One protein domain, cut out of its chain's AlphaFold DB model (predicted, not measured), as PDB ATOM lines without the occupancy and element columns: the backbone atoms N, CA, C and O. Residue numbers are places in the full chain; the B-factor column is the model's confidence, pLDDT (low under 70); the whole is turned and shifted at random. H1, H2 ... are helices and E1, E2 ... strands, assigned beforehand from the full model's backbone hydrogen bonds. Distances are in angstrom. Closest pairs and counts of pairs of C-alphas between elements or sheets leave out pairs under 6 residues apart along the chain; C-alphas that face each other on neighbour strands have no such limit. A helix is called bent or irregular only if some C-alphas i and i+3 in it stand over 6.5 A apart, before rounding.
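Overview. This is residues 8 to 44 and 51 to 107 of the 200 residues of an uncharacterized protein of Acidobacteria bacterium (UniProt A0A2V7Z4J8). A twisted sheet of four strands forms one layer, and two helices, H1 and H2, lie over one of its faces and cross its strands, with no named helix on the other face. The long hairpin of E1 and E2 runs the length of the domain; E3 and E4 make a shorter hairpin beside E2, and little H3 sits near the start of H1. The printed part has 94 residues, with four named strands followed by three named helices, in the order E1 E2 E3 E4 H1 H2 H3; the sheet's order is the same, E1 E2 E3 E4, antiparallel throughout. The class is mixed, and the whole is compact, with a radius of gyration of the C-alphas of 13.2 A, but elongated, spanning 39 by 25 by 23 A.

Arrangement. The sheet has E1, residues 8 to 22, and E4, residues 69 to 71, as edge strands, and E2, residues 28 to 41, and E3, residues 58 to 63, as inner strands. E1 bends by 112 degrees at residue 19 and E2 by 57 degrees at residue 31. In the hairpin E1 and E2, N 10 and O 38 are 2.9 A apart, within hydrogen-bond range. Between E2 and E3, N 35 and O 60 are within range at 2.8 A; in the hairpin E3 and E4, N 61 and O 70 are within range at 2.8 A. H2, residues 87 to 100, is on the sheet at a height of 8.7 A, across the strands at 72 degrees to E2 on the local plane; its closest C-alphas to E1 are those of Glu 88 and Gly 20, 6.2 A. H1, residues 74 to 81, is on the same face at a height of 9.4 A, over E3. H1 and H2, a helical hairpin, only just touch, with 3 pairs of C-alphas within 8 A, the closest those of Trp 80 and Ala 87, 7.4 A; they run opposite ways at a shallow tilt of 5 degrees. H3, residues 103 to 106, is not on the sheet and only just touches H1, with 3 pairs within 8 A, the closest C-alphas being those of Asp 74 and Phe 106, 5.3 A. Every O i to N i+4 pair is within hydrogen-bond range in H1, 6 of 10 in H2, and H3 is too short for such a pair.

Along the chain. E1 begins at C-alpha 8, (-13.740, -24.487, -36.211), and measures 26.5 A; E2 measures 36.7 A and E3 16.8 A. H2 measures 21.4 A and is irregular, with C-alphas 96 and 99 7.2 A apart. H3 ends at C-alpha 106, (-22.319, -28.162, -26.646).

Size, cuts and confidence. The C-alphas farthest apart are those of Gly 26 and Pro 52, 40.7 A. Residues 45 to 50, in the link from E2 to E3, are not printed, and C-alphas 44 and 51 are 11.5 A apart across the cut. The links printed whole are tight. Mean pLDDT of the printed part is 88.3; residues 51 to 57 are under 70.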
ATOM      1  N   VAL A   8     -12.763 -25.564 -36.049       84.62
ATOM      2  CA  VAL A   8     -13.740 -24.487 -36.211       84.62
ATOM      3  C   VAL A   8     -15.047 -25.059 -36.761       84.62
ATOM      4  O   VAL A   8     -15.005 -25.949 -37.618       84.62
ATOM      5  N   PRO A   9     -16.212 -24.594 -36.280       86.31
ATOM      6  CA  PRO A   9     -17.486 -25.002 -36.846       86.31
ATOM      7  C   PRO A   9     -17.632 -24.400 -38.247       86.31
ATOM      8  O   PRO A   9     -17.451 -23.198 -38.449       86.31
ATOM      9  N   ARG A  10     -17.963 -25.233 -39.230       86.81
ATOM     10  CA  ARG A  10     -18.292 -24.804 -40.591       86.81
ATOM     11  C   ARG A  10     -19.667 -25.329 -40.964       86.81
ATOM     12  O   ARG A  10     -19.923 -26.523 -40.815       86.81
ATOM     13  N   ARG A  11     -20.534 -24.429 -41.432       87.94
ATOM     14  CA  ARG A  11     -21.887 -24.770 -41.871       87.94
ATOM     15  C   ARG A  11     -21.811 -25.635 -43.122       87.94
ATOM     16  O   ARG A  11     -21.136 -25.276 -44.081       87.94
ATOM     17  N   VAL A  12     -22.513 -26.758 -43.089       86.25
ATOM     18  CA  VAL A  12     -22.513 -27.767 -44.152       86.25
ATOM     19  C   VAL A  12     -23.799 -27.668 -44.957       86.25
ATOM     20  O   VAL A  12     -23.767 -27.634 -46.183       86.25
ATOM     21  N   ARG A  13     -24.939 -27.628 -44.263       87.25
ATOM     22  CA  ARG A  13     -26.267 -27.618 -44.877       87.25
ATOM     23  C   ARG A  13     -27.318 -27.060 -43.928       87.25
ATOM     24  O   ARG A  13     -27.151 -27.133 -42.712       87.25
ATOM     25  N   THR A  14     -28.419 -26.602 -44.505       90.62
ATOM     26  CA  THR A  14     -29.659 -26.328 -43.780       90.62
ATOM     27  C   THR A  14     -30.489 -27.609 -43.724       90.62
ATOM     28  O   THR A  14     -30.814 -28.168 -44.768       90.62
ATOM     29  N   GLU A  15     -30.807 -28.084 -42.522       90.06
ATOM     30  CA  GLU A  15     -31.602 -29.301 -42.286       90.06
ATOM     31  C   GLU A  15     -33.104 -29.031 -42.375       90.06
ATOM     32  O   GLU A  15     -33.854 -29.838 -42.915       90.06
ATOM     33  N   ALA A  16     -33.554 -27.895 -41.841       91.12
ATOM     34  CA  ALA A  16     -34.966 -27.536 -41.808       91.12
ATOM     35  C   ALA A  16     -35.153 -26.020 -41.855       91.12
ATOM     36  O   ALA A  16     -34.289 -25.259 -41.414       91.12
ATOM     37  N   ARG A  17     -36.307 -25.594 -42.370       94.81
ATOM     38  CA  ARG A  17     -36.798 -24.215 -42.315       94.81
ATOM     39  C   ARG A  17     -38.252 -24.245 -41.884       94.81
ATOM     40  O   ARG A  17     -39.006 -25.076 -42.381       94.81
ATOM     41  N   PHE A  18     -38.625 -23.356 -40.981       94.69
ATOM     42  CA  PHE A  18     -39.974 -23.278 -40.439       94.69
ATOM     43  C   PHE A  18     -40.285 -21.841 -40.028       94.69
ATOM     44  O   PHE A  18     -39.381 -21.022 -39.866       94.69
ATOM     45  N   ARG A  19     -41.571 -21.535 -39.870       93.38
ATOM     46  CA  ARG A  19     -42.018 -20.282 -39.261       93.38
ATOM     47  C   ARG A  19     -42.402 -20.517 -37.816       93.38
ATOM     48  O   ARG A  19     -43.001 -21.543 -37.503       93.38
ATOM     49  N   GLY A  20     -42.057 -19.570 -36.959       91.50
ATOM     50  CA  GLY A  20     -42.515 -19.567 -35.580       91.50
ATOM     51  C   GLY A  20     -42.055 -18.337 -34.819       91.50
ATOM     52  O   GLY A  20     -41.318 -17.496 -35.337       91.50
ATOM     53  N   ALA A  21     -42.485 -18.250 -33.566       91.38
ATOM     54  CA  ALA A  21     -42.084 -17.180 -32.668       91.38
ATOM     55  C   ALA A  21     -40.585 -17.267 -32.337       91.38
ATOM     56  O   ALA A  21     -40.095 -18.307 -31.892       91.38
ATOM     57  N   ASP A  22     -39.867 -16.156 -32.514       92.75
ATOM     58  CA  ASP A  22     -38.465 -16.014 -32.133       92.75
ATOM     59  C   ASP A  22     -38.338 -15.545 -30.670       92.75
ATOM     60  O   ASP A  22     -38.534 -14.360 -30.374       92.75
ATOM     61  N   PRO A  23     -37.952 -16.429 -29.733       92.75
ATOM     62  CA  PRO A  23     -37.928 -16.105 -28.311       92.75
ATOM     63  C   PRO A  23     -36.805 -15.146 -27.900       92.75
ATOM     64  O   PRO A  23     -36.784 -14.679 -26.756       92.75
ATOM     65  N   TRP A  24     -35.872 -14.840 -28.801       93.50
ATOM     66  CA  TRP A  24     -34.796 -13.880 -28.566       93.50
ATOM     67  C   TRP A  24     -35.138 -12.484 -29.070       93.50
ATOM     68  O   TRP A  24     -34.643 -11.508 -28.509       93.50
ATOM     69  N   ASN A  25     -36.023 -12.381 -30.060       92.38
ATOM     70  CA  ASN A  25     -36.438 -11.121 -30.673       92.38
ATOM     71  C   ASN A  25     -37.873 -10.735 -30.278       92.38
ATOM     72  O   ASN A  25     -38.664 -10.288 -31.100       92.38
ATOM     73  N   GLY A  26     -38.223 -10.922 -29.001       88.62
ATOM     74  CA  GLY A  26     -39.522 -10.509 -28.459       88.62
ATOM     75  C   GLY A  26     -40.704 -11.391 -28.868       88.62
ATOM     76  O   GLY A  26     -41.837 -10.925 -28.824       88.62
ATOM     77  N   ASN A  27     -40.460 -12.653 -29.238       91.62
ATOM     78  CA  ASN A  27     -41.460 -13.591 -29.769       91.62
ATOM     79  C   ASN A  27     -42.120 -13.113 -31.070       91.62
ATOM     80  O   ASN A  27     -43.265 -13.461 -31.347       91.62
ATOM     81  N   VAL A  28     -41.406 -12.320 -31.874       92.81
ATOM     82  CA  VAL A  28     -41.871 -11.941 -33.212       92.81
ATOM     83  C   VAL A  28     -41.886 -13.178 -34.110       92.81
ATOM     84  O   VAL A  28     -40.965 -13.993 -34.072       92.81
ATOM     85  N   GLU A  29     -42.938 -13.318 -34.914       93.44
ATOM     86  CA  GLU A  29     -43.053 -14.382 -35.912       93.44
ATOM     87  C   GLU A  29     -41.948 -14.219 -36.972       93.44
ATOM     88  O   GLU A  29     -41.874 -13.189 -37.647       93.44
ATOM     89  N   ALA A  30     -41.086 -15.225 -37.118       93.81
ATOM     90  CA  ALA A  30     -39.911 -15.170 -37.980       93.81
ATOM     91  C   ALA A  30     -39.698 -16.472 -38.760       93.81
ATOM     92  O   ALA A  30     -40.163 -17.546 -38.373       93.81
ATOM     93  N   ASP A  31     -38.942 -16.369 -39.854       95.31
ATOM     94  CA  ASP A  31     -38.420 -17.539 -40.558       95.31
ATOM     95  C   ASP A  31     -37.180 -18.042 -39.800       95.31
ATOM     96  O   ASP A  31     -36.159 -17.355 -39.704       95.31
ATOM     97  N   LEU A  32     -37.274 -19.250 -39.254       95.12
ATOM     98  CA  LEU A  32     -36.221 -19.918 -38.497       95.12
ATOM     99  C   LEU A  32     -35.649 -21.074 -39.323       95.12
ATOM    100  O   LEU A  32     -36.367 -21.766 -40.052       95.12
ATOM    101  N   SER A  33     -34.345 -21.310 -39.202       95.19
ATOM    102  CA  SER A  33     -33.688 -22.455 -39.832       95.19
ATOM    103  C   SER A  33     -32.826 -23.244 -38.856       95.19
ATOM    104  O   SER A  33     -32.246 -22.698 -37.917       95.19
ATOM    105  N   ILE A  34     -32.754 -24.556 -39.083       94.00
ATOM    106  CA  ILE A  34     -31.835 -25.458 -38.390       94.00
ATOM    107  C   ILE A  34     -30.666 -25.715 -39.327       94.00
ATOM    108  O   ILE A  34     -30.827 -26.296 -40.399       94.00
ATOM    109  N   GLU A  35     -29.486 -25.287 -38.916       93.12
ATOM    110  CA  GLU A  35     -28.249 -25.381 -39.676       93.12
ATOM    111  C   GLU A  35     -27.353 -26.473 -39.076       93.12
ATOM    112  O   GLU A  35     -27.191 -26.558 -37.857       93.12
ATOM    113  N   ALA A  36     -26.760 -27.314 -39.919       89.69
ATOM    114  CA  ALA A  36     -25.820 -28.359 -39.521       89.69
ATOM    115  C   ALA A  36     -24.367 -27.912 -39.740       89.69
ATOM    116  O   ALA A  36     -24.024 -27.357 -40.789       89.69
ATOM    117  N   TYR A  37     -23.502 -28.208 -38.770       87.44
ATOM    118  CA  TYR A  37     -22.089 -27.831 -38.738       87.44
ATOM    119  C   TYR A  37     -21.194 -29.037 -38.510       87.44
ATOM    120  O   TYR A  37     -21.468 -29.860 -37.638       87.44
ATOM    121  N   TYR A  38     -20.049 -29.058 -39.190       85.19
ATOM    122  CA  TYR A  38     -18.933 -29.923 -38.821       85.19
ATOM    123  C   TYR A  38     -17.797 -29.117 -38.205       85.19
ATOM    124  O   TYR A  38     -17.491 -28.005 -38.635       85.19
ATOM    125  N   PHE A  39     -17.155 -29.704 -37.198       79.69
ATOM    126  CA  PHE A  39     -15.919 -29.185 -36.632       79.69
ATOM    127  C   PHE A  39     -14.749 -29.673 -37.481       79.69
ATOM    128  O   PHE A  39     -14.340 -30.829 -37.382       79.69
ATOM    129  N   VAL A  40     -14.219 -28.789 -38.321       79.25
ATOM    130  CA  VAL A  40     -13.101 -29.091 -39.222       79.25
ATOM    131  C   VAL A  40     -11.857 -28.313 -38.803       79.25
ATOM    132  O   VAL A  40     -11.982 -27.246 -38.196       79.25
ATOM    133  N   PRO A  41     -10.645 -28.808 -39.103       84.00
ATOM    134  CA  PRO A  41      -9.435 -28.021 -38.919       84.00
ATOM    135  C   PRO A  41      -9.533 -26.662 -39.623       84.00
ATOM    136  O   PRO A  41     -10.021 -26.581 -40.744       84.00
ATOM    137  N   GLU A  42      -9.024 -25.600 -39.001       85.69
ATOM    138  CA  GLU A  42      -9.133 -24.218 -39.505       85.69
ATOM    139  C   GLU A  42      -8.597 -24.023 -40.937       85.69
ATOM    140  O   GLU A  42      -9.110 -23.185 -41.679       85.69
ATOM    141  N   HIS A  43      -7.609 -24.826 -41.345       84.62
ATOM    142  CA  HIS A  43      -7.032 -24.799 -42.693       84.62
ATOM    143  C   HIS A  43      -7.941 -25.418 -43.770       84.62
ATOM    144  O   HIS A  43      -7.731 -25.174 -44.956       84.62
ATOM    145  N   VAL A  44      -8.948 -26.204 -43.380       82.25
ATOM    146  CA  VAL A  44      -9.916 -26.813 -44.296       82.25
ATOM    147  C   VAL A  44     -10.985 -25.772 -44.627       82.25
ATOM    148  O   VAL A  44     -11.795 -25.392 -43.779       82.25
ATOM    149  N   CYS A  51     -17.556 -36.780 -45.494       62.97
ATOM    150  CA  CYS A  51     -16.685 -36.160 -44.499       62.97
ATOM    151  C   CYS A  51     -15.843 -37.220 -43.771       62.97
ATOM    152  O   CYS A  51     -16.407 -38.072 -43.082       62.97
ATOM    153  N   PRO A  52     -14.499 -37.157 -43.830       62.09
ATOM    154  CA  PRO A  52     -13.639 -38.169 -43.214       62.09
ATOM    155  C   PRO A  52     -13.683 -38.163 -41.675       62.09
ATOM    156  O   PRO A  52     -13.173 -39.083 -41.040       62.09
ATOM    157  N   TRP A  53     -14.294 -37.144 -41.062       61.12
ATOM    158  CA  TRP A  53     -14.364 -36.958 -39.607       61.12
ATOM    159  C   TRP A  53     -15.698 -37.406 -38.969       61.12
ATOM    160  O   TRP A  53     -15.865 -37.256 -37.760       61.12
ATOM    161  N   GLY A  54     -16.607 -38.012 -39.747       56.41
ATOM    162  CA  GLY A  54     -17.843 -38.655 -39.269       56.41
ATOM    163  C   GLY A  54     -19.107 -37.778 -39.263       56.41
ATOM    164  O   GLY A  54     -19.056 -36.580 -39.519       56.41
ATOM    165  N   ASP A  55     -20.249 -38.397 -38.932       56.25
ATOM    166  CA  ASP A  55     -21.615 -37.831 -39.036       56.25
ATOM    167  C   ASP A  55     -22.046 -36.939 -37.855       56.25
ATOM    168  O   ASP A  55     -23.235 -36.638 -37.674       56.25
ATOM    169  N   ALA A  56     -21.119 -36.578 -36.968       59.62
ATOM    170  CA  ALA A  56     -21.435 -35.834 -35.751       59.62
ATOM    171  C   ALA A  56     -21.568 -34.336 -36.059       59.62
ATOM    172  O   ALA A  56     -20.695 -33.535 -35.727       59.62
ATOM    173  N   ALA A  57     -22.662 -33.972 -36.729       67.75
ATOM    174  CA  ALA A  57     -23.012 -32.581 -36.951       67.75
ATOM    175  C   ALA A  57     -23.462 -31.937 -35.631       67.75
ATOM    176  O   ALA A  57     -24.335 -32.469 -34.941       67.75
ATOM    177  N   ALA A  58     -22.878 -30.790 -35.287       85.94
ATOM    178  CA  ALA A  58     -23.511 -29.871 -34.350       85.94
ATOM    179  C   ALA A  58     -24.631 -29.133 -35.081       85.94
ATOM    180  O   ALA A  58     -24.493 -28.814 -36.261       85.94
ATOM    181  N   TYR A  59     -25.726 -28.845 -34.388       91.06
ATOM    182  CA  TYR A  59     -26.848 -28.116 -34.967       91.06
ATOM    183  C   TYR A  59     -26.938 -26.722 -34.355       91.06
ATOM    184  O   TYR A  59     -26.603 -26.540 -33.185       91.06
ATOM    185  N   ALA A  60     -27.393 -25.741 -35.125       93.56
ATOM    186  CA  ALA A  60     -27.688 -24.402 -34.636       93.56
ATOM    187  C   ALA A  60     -29.033 -23.913 -35.174       93.56
ATOM    188  O   ALA A  60     -29.409 -24.235 -36.298       93.56
ATOM    189  N   LEU A  61     -29.740 -23.128 -34.367       95.12
ATOM    190  CA  LEU A  61     -30.904 -22.358 -34.785       95.12
ATOM    191  C   LEU A  61     -30.451 -20.999 -35.302       95.12
ATOM    192  O   LEU A  61     -29.693 -20.301 -34.629       95.12
ATOM    193  N   ARG A  62     -30.941 -20.610 -36.473       95.25
ATOM    194  CA  ARG A  62     -30.715 -19.289 -37.048       95.25
ATOM    195  C   ARG A  62     -32.046 -18.580 -37.234       95.25
ATOM    196  O   ARG A  62     -32.980 -19.164 -37.777       95.25
ATOM    197  N   SER A  63     -32.112 -17.330 -36.792       94.19
ATOM    198  CA  SER A  63     -33.261 -16.458 -37.034       94.19
ATOM    199  C   SER A  63     -33.008 -15.545 -38.224       94.19
ATOM    200  O   SER A  63     -31.887 -15.071 -38.426       94.19
ATOM    201  N   SER A  64     -34.044 -15.292 -39.023       93.38
ATOM    202  CA  SER A  64     -33.992 -14.299 -40.094       93.38
ATOM    203  C   SER A  64     -34.018 -12.854 -39.587       93.38
ATOM    204  O   SER A  64     -33.611 -11.965 -40.332       93.38
ATOM    205  N   VAL A  65     -34.450 -12.615 -38.341       92.44
ATOM    206  CA  VAL A  65     -34.600 -11.264 -37.768       92.44
ATOM    207  C   VAL A  65     -33.244 -10.650 -37.438       92.44
ATOM    208  O   VAL A  65     -32.933  -9.551 -37.886       92.44
ATOM    209  N   ASP A  66     -32.428 -11.368 -36.668       92.31
ATOM    210  CA  ASP A  66     -31.101 -10.912 -36.239       92.31
ATOM    211  C   ASP A  66     -29.956 -11.584 -37.011       92.31
ATOM    212  O   ASP A  66     -28.796 -11.188 -36.889       92.31
ATOM    213  N   GLY A  67     -30.258 -12.614 -37.806       90.06
ATOM    214  CA  GLY A  67     -29.264 -13.413 -38.517       90.06
ATOM    215  C   GLY A  67     -28.378 -14.266 -37.606       90.06
ATOM    216  O   GLY A  67     -27.481 -14.937 -38.127       90.06
ATOM    217  N   ALA A  68     -28.602 -14.247 -36.287       92.25
ATOM    218  CA  ALA A  68     -27.722 -14.839 -35.295       92.25
ATOM    219  C   ALA A  68     -27.904 -16.357 -35.222       92.25
ATOM    220  O   ALA A  68     -29.017 -16.885 -35.260       92.25
ATOM    221  N   GLU A  69     -26.778 -17.057 -35.095       92.56
ATOM    222  CA  GLU A  69     -26.710 -18.514 -35.029       92.56
ATOM    223  C   GLU A  69     -26.515 -18.950 -33.573       92.56
ATOM    224  O   GLU A  69     -25.546 -18.574 -32.910       92.56
ATOM    225  N   ARG A  70     -27.451 -19.751 -33.066       93.81
ATOM    226  CA  ARG A  70     -27.497 -20.227 -31.682       93.81
ATOM    227  C   ARG A  70     -27.357 -21.737 -31.673       93.81
ATOM    228  O   ARG A  70     -28.267 -22.457 -32.082       93.81
ATOM    229  N   PHE A  71     -26.196 -22.224 -31.248       93.62
ATOM    230  CA  PHE A  71     -25.921 -23.658 -31.222       93.62
ATOM    231  C   PHE A  71     -26.869 -24.393 -30.274       93.62
ATOM    232  O   PHE A  71     -27.215 -23.903 -29.202       93.62
ATOM    233  N   LEU A  72     -27.266 -25.597 -30.671       93.75
ATOM    234  CA  LEU A  72     -28.048 -26.499 -29.847       93.75
ATOM    235  C   LEU A  72     -27.107 -27.289 -28.929       93.75
ATOM    236  O   LEU A  72     -26.123 -27.865 -29.406       93.75
ATOM    237  N   PRO A  73     -27.405 -27.385 -27.622       93.44
ATOM    238  CA  PRO A  73     -26.696 -28.300 -26.742       93.44
ATOM    239  C   PRO A  73     -26.895 -29.746 -27.216       93.44
ATOM    240  O   PRO A  73     -27.891 -30.074 -27.869       93.44
ATOM    241  N   ASP A  74     -25.975 -30.635 -26.852       90.38
ATOM    242  CA  ASP A  74     -25.946 -32.037 -27.294       90.38
ATOM    243  C   ASP A  74     -27.262 -32.776 -26.978       90.38
ATOM    244  O   ASP A  74     -27.758 -33.557 -27.785       90.38
ATOM    245  N   ALA A  75     -27.903 -32.446 -25.850       91.44
ATOM    246  CA  ALA A  75     -29.216 -32.978 -25.483       91.44
ATOM    247  C   ALA A  75     -30.327 -32.611 -26.491       91.44
ATOM    248  O   ALA A  75     -31.083 -33.492 -26.906       91.44
ATOM    249  N   LEU A  76     -30.421 -31.339 -26.905       93.50
ATOM    250  CA  LEU A  76     -31.423 -30.887 -27.882       93.50
ATOM    251  C   LEU A  76     -31.075 -31.353 -29.299       93.50
ATOM    252  O   LEU A  76     -31.958 -31.792 -30.029       93.50
ATOM    253  N   SER A  77     -29.788 -31.348 -29.649       91.88
ATOM    254  CA  SER A  77     -29.278 -31.910 -30.903       91.88
ATOM    255  C   SER A  77     -29.664 -33.385 -31.062       91.88
ATOM    256  O   SER A  77     -30.168 -33.795 -32.106       91.88
ATOM    257  N   HIS A  78     -29.488 -34.184 -30.006       89.75
ATOM    258  CA  HIS A  78     -29.884 -35.590 -29.983       89.75
ATOM    259  C   HIS A  78     -31.405 -35.758 -30.115       89.75
ATOM    260  O   HIS A  78     -31.888 -36.605 -30.865       89.75
ATOM    261  N   LEU A  79     -32.172 -34.957 -29.380       91.12
ATOM    262  CA  LEU A  79     -33.632 -34.975 -29.405       91.12
ATOM    263  C   LEU A  79     -34.209 -34.633 -30.790       91.12
ATOM    264  O   LEU A  79     -35.095 -35.342 -31.265       91.12
ATOM    265  N   TRP A  80     -33.650 -33.625 -31.461       90.38
ATOM    266  CA  TRP A  80     -33.955 -33.290 -32.853       90.38
ATOM    267  C   TRP A  80     -33.598 -34.438 -33.805       90.38
ATOM    268  O   TRP A  80     -34.459 -34.947 -34.518       90.38
ATOM    269  N   LYS A  81     -32.349 -34.923 -33.757       88.38
ATOM    270  CA  LYS A  81     -31.853 -35.992 -34.642       88.38
ATOM    271  C   LYS A  81     -32.643 -37.297 -34.509       88.38
ATOM    272  O   LYS A  81     -32.766 -38.044 -35.474       88.38
ATOM    273  N   THR A  82     -33.171 -37.582 -33.319       88.25
ATOM    274  CA  THR A  82     -34.005 -38.768 -33.053       88.25
ATOM    275  C   THR A  82     -35.494 -38.550 -33.327       88.25
ATOM    276  O   THR A  82     -36.288 -39.443 -33.045       88.25
ATOM    277  N   GLY A  83     -35.888 -37.387 -33.858       88.44
ATOM    278  CA  GLY A  83     -37.278 -37.069 -34.194       88.44
ATOM    279  C   GLY A  83     -38.200 -36.939 -32.979       88.44
ATOM    280  O   GLY A  83     -39.415 -37.020 -33.115       88.44
ATOM    281  N   LYS A  84     -37.643 -36.759 -31.774       89.56
ATOM    282  CA  LYS A  84     -38.421 -36.642 -30.529       89.56
ATOM    283  C   LYS A  84     -38.953 -35.230 -30.284       89.56
ATOM    284  O   LYS A  84     -39.724 -35.032 -29.350       89.56
ATOM    285  N   VAL A  85     -38.506 -34.255 -31.076       90.50
ATOM    286  CA  VAL A  85     -38.850 -32.834 -30.950       90.50
ATOM    287  C   VAL A  85     -39.044 -32.263 -32.342       90.50
ATOM    288  O   VAL A  85     -38.182 -32.445 -33.199       90.50
ATOM    289  N   ALA A  86     -40.168 -31.582 -32.552       90.56
ATOM    290  CA  ALA A  86     -40.438 -30.851 -33.783       90.56
ATOM    291  C   ALA A  86     -39.590 -29.571 -33.854       90.56
ATOM    292  O   ALA A  86     -39.185 -29.030 -32.821       90.56
ATOM    293  N   ALA A  87     -39.325 -29.079 -35.065       90.62
ATOM    294  CA  ALA A  87     -38.442 -27.935 -35.281       90.62
ATOM    295  C   ALA A  87     -38.944 -26.680 -34.542       90.62
ATOM    296  O   ALA A  87     -38.166 -25.969 -33.910       90.62
ATOM    297  N   GLU A  88     -40.261 -26.496 -34.520       90.00
ATOM    298  CA  GLU A  88     -40.989 -25.378 -33.919       90.00
ATOM    299  C   GLU A  88     -40.856 -25.336 -32.389       90.00
ATOM    300  O   GLU A  88     -40.925 -24.269 -31.784       90.00
ATOM    301  N   GLY A  89     -40.635 -26.487 -31.745       89.81
ATOM    302  CA  GLY A  89     -40.462 -26.575 -30.292       89.81
ATOM    303  C   GLY A  89     -39.041 -26.258 -29.817       89.81
ATOM    304  O   GLY A  89     -38.833 -25.975 -28.634       89.81
ATOM    305  N   LEU A  90     -38.048 -26.304 -30.713       93.06
ATOM    306  CA  LEU A  90     -36.639 -26.128 -30.352       93.06
ATOM    307  C   LEU A  90     -36.295 -24.717 -29.851       93.06
ATOM    308  O   LEU A  90     -35.589 -24.645 -28.845       93.06
ATOM    309  N   PRO A  91     -36.765 -23.611 -30.469       94.19
ATOM    310  CA  PRO A  91     -36.447 -22.265 -29.995       94.19
ATOM    311  C   PRO A  91     -36.865 -22.041 -28.541       94.19
ATOM    312  O   PRO A  91     -36.057 -21.596 -27.727       94.19
ATOM    313  N   GLY A  92     -38.100 -22.417 -28.191       92.12
ATOM    314  CA  GLY A  92     -38.622 -22.269 -26.832       92.12
ATOM    315  C   GLY A  92     -37.844 -23.101 -25.812       92.12
ATOM    316  O   GLY A  92     -37.447 -22.586 -24.768       92.12
ATOM    317  N   LEU A  93     -37.554 -24.367 -26.134       93.25
ATOM    318  CA  LEU A  93     -36.747 -25.229 -25.266       93.25
ATOM    319  C   LEU A  93     -35.323 -24.698 -25.085       93.25
ATOM    320  O   LEU A  93     -34.813 -24.710 -23.967       93.25
ATOM    321  N   LEU A  94     -34.684 -24.224 -26.160       94.81
ATOM    322  CA  LEU A  94     -33.341 -23.657 -26.083       94.81
ATOM    323  C   LEU A  94     -33.335 -22.418 -25.188       94.81
ATOM    324  O   LEU A  94     -32.523 -22.348 -24.269       94.81
ATOM    325  N   ARG A  95     -34.276 -21.491 -25.399       94.25
ATOM    326  CA  ARG A  95     -34.398 -20.269 -24.597       94.25
ATOM    327  C   ARG A  95     -34.569 -20.565 -23.111       94.25
ATOM    328  O   ARG A  95     -33.950 -19.911 -22.279       94.25
ATOM    329  N   GLU A  96     -35.411 -21.537 -22.776       92.62
ATOM    330  CA  GLU A  96     -35.627 -21.933 -21.386       92.62
ATOM    331  C   GLU A  96     -34.389 -22.591 -20.755       92.62
ATOM    332  O   GLU A  96     -34.191 -22.464 -19.549       92.62
ATOM    333  N   MET A  97     -33.561 -23.285 -21.543       92.44
ATOM    334  CA  MET A  97     -32.336 -23.931 -21.057       92.44
ATOM    335  C   MET A  97     -31.149 -22.970 -20.935       92.44
ATOM    336  O   MET A  97     -30.291 -23.207 -20.089       92.44
ATOM    337  N   GLU A  98     -31.081 -21.920 -21.760       91.06
ATOM    338  CA  GLU A  98     -29.955 -20.973 -21.844       91.06
ATOM    339  C   GLU A  98     -29.366 -20.517 -20.499       91.06
ATOM    340  O   GLU A  98     -28.139 -20.541 -20.388       91.06
ATOM    341  N   PRO A  99     -30.164 -20.161 -19.469       90.38
ATOM    342  CA  PRO A  99     -29.623 -19.725 -18.180       90.38
ATOM    343  C   PRO A  99     -28.765 -20.783 -17.471       90.38
ATOM    344  O   PRO A  99     -27.822 -20.437 -16.764       90.38
ATOM    345  N   ASP A 100     -29.069 -22.065 -17.684       90.12
ATOM    346  CA  ASP A 100     -28.424 -23.201 -17.016       90.12
ATOM    347  C   ASP A 100     -27.393 -23.912 -17.913       90.12
ATOM    348  O   ASP A 100     -26.795 -24.923 -17.513       90.12
ATOM    349  N   LEU A 101     -27.186 -23.442 -19.149       90.56
ATOM    350  CA  LEU A 101     -26.262 -24.070 -20.093       90.56
ATOM    351  C   LEU A 101     -24.807 -23.726 -19.764       90.56
ATOM    352  O   LEU A 101     -24.409 -22.570 -19.672       90.56
ATOM    353  N   ALA A 102     -23.975 -24.763 -19.648       89.75
ATOM    354  CA  ALA A 102     -22.524 -24.612 -19.572       89.75
ATOM    355  C   ALA A 102     -21.877 -24.838 -20.946       89.75
ATOM    356  O   ALA A 102     -22.414 -25.557 -21.783       89.75
ATOM    357  N   GLN A 103     -20.659 -24.334 -21.167       86.06
ATOM    358  CA  GLN A 103     -19.929 -24.552 -22.428       86.06
ATOM    359  C   GLN A 103     -19.721 -26.045 -22.760       86.06
ATOM    360  O   GLN A 103     -19.730 -26.445 -23.924       86.06
ATOM    361  N   ALA A 104     -19.583 -26.898 -21.739       84.75
ATOM    362  CA  ALA A 104     -19.493 -28.346 -21.916       84.75
ATOM    363  C   ALA A 104     -20.785 -28.969 -22.493       84.75
ATOM    364  O   ALA A 104     -20.762 -30.110 -22.955       84.75
ATOM    365  N   ASP A 105     -21.904 -28.236 -22.479       88.44
ATOM    366  CA  ASP A 105     -23.219 -28.661 -22.971       88.44
ATOM    367  C   ASP A 105     -23.348 -28.734 -24.483       88.44
ATOM    368  O   ASP A 105     -24.201 -29.461 -24.984       88.44
ATOM    369  N   PHE A 106     -22.406 -28.127 -25.191       86.88
ATOM    370  CA  PHE A 106     -22.319 -28.162 -26.646       86.88
ATOM    371  C   PHE A 106     -21.362 -29.247 -27.161       86.88
ATOM    372  O   PHE A 106     -21.229 -29.427 -28.369       86.88
ATOM    373  N   GLN A 107     -20.677 -29.978 -26.271       80.00
ATOM    374  CA  GLN A 107     -19.799 -31.076 -26.679       80.00
ATOM    375  C   GLN A 107     -20.617 -32.340 -26.994       80.00
ATOM    376  O   GLN A 107     -21.438 -32.735 -26.161       80.00
TER     377      GLN A 107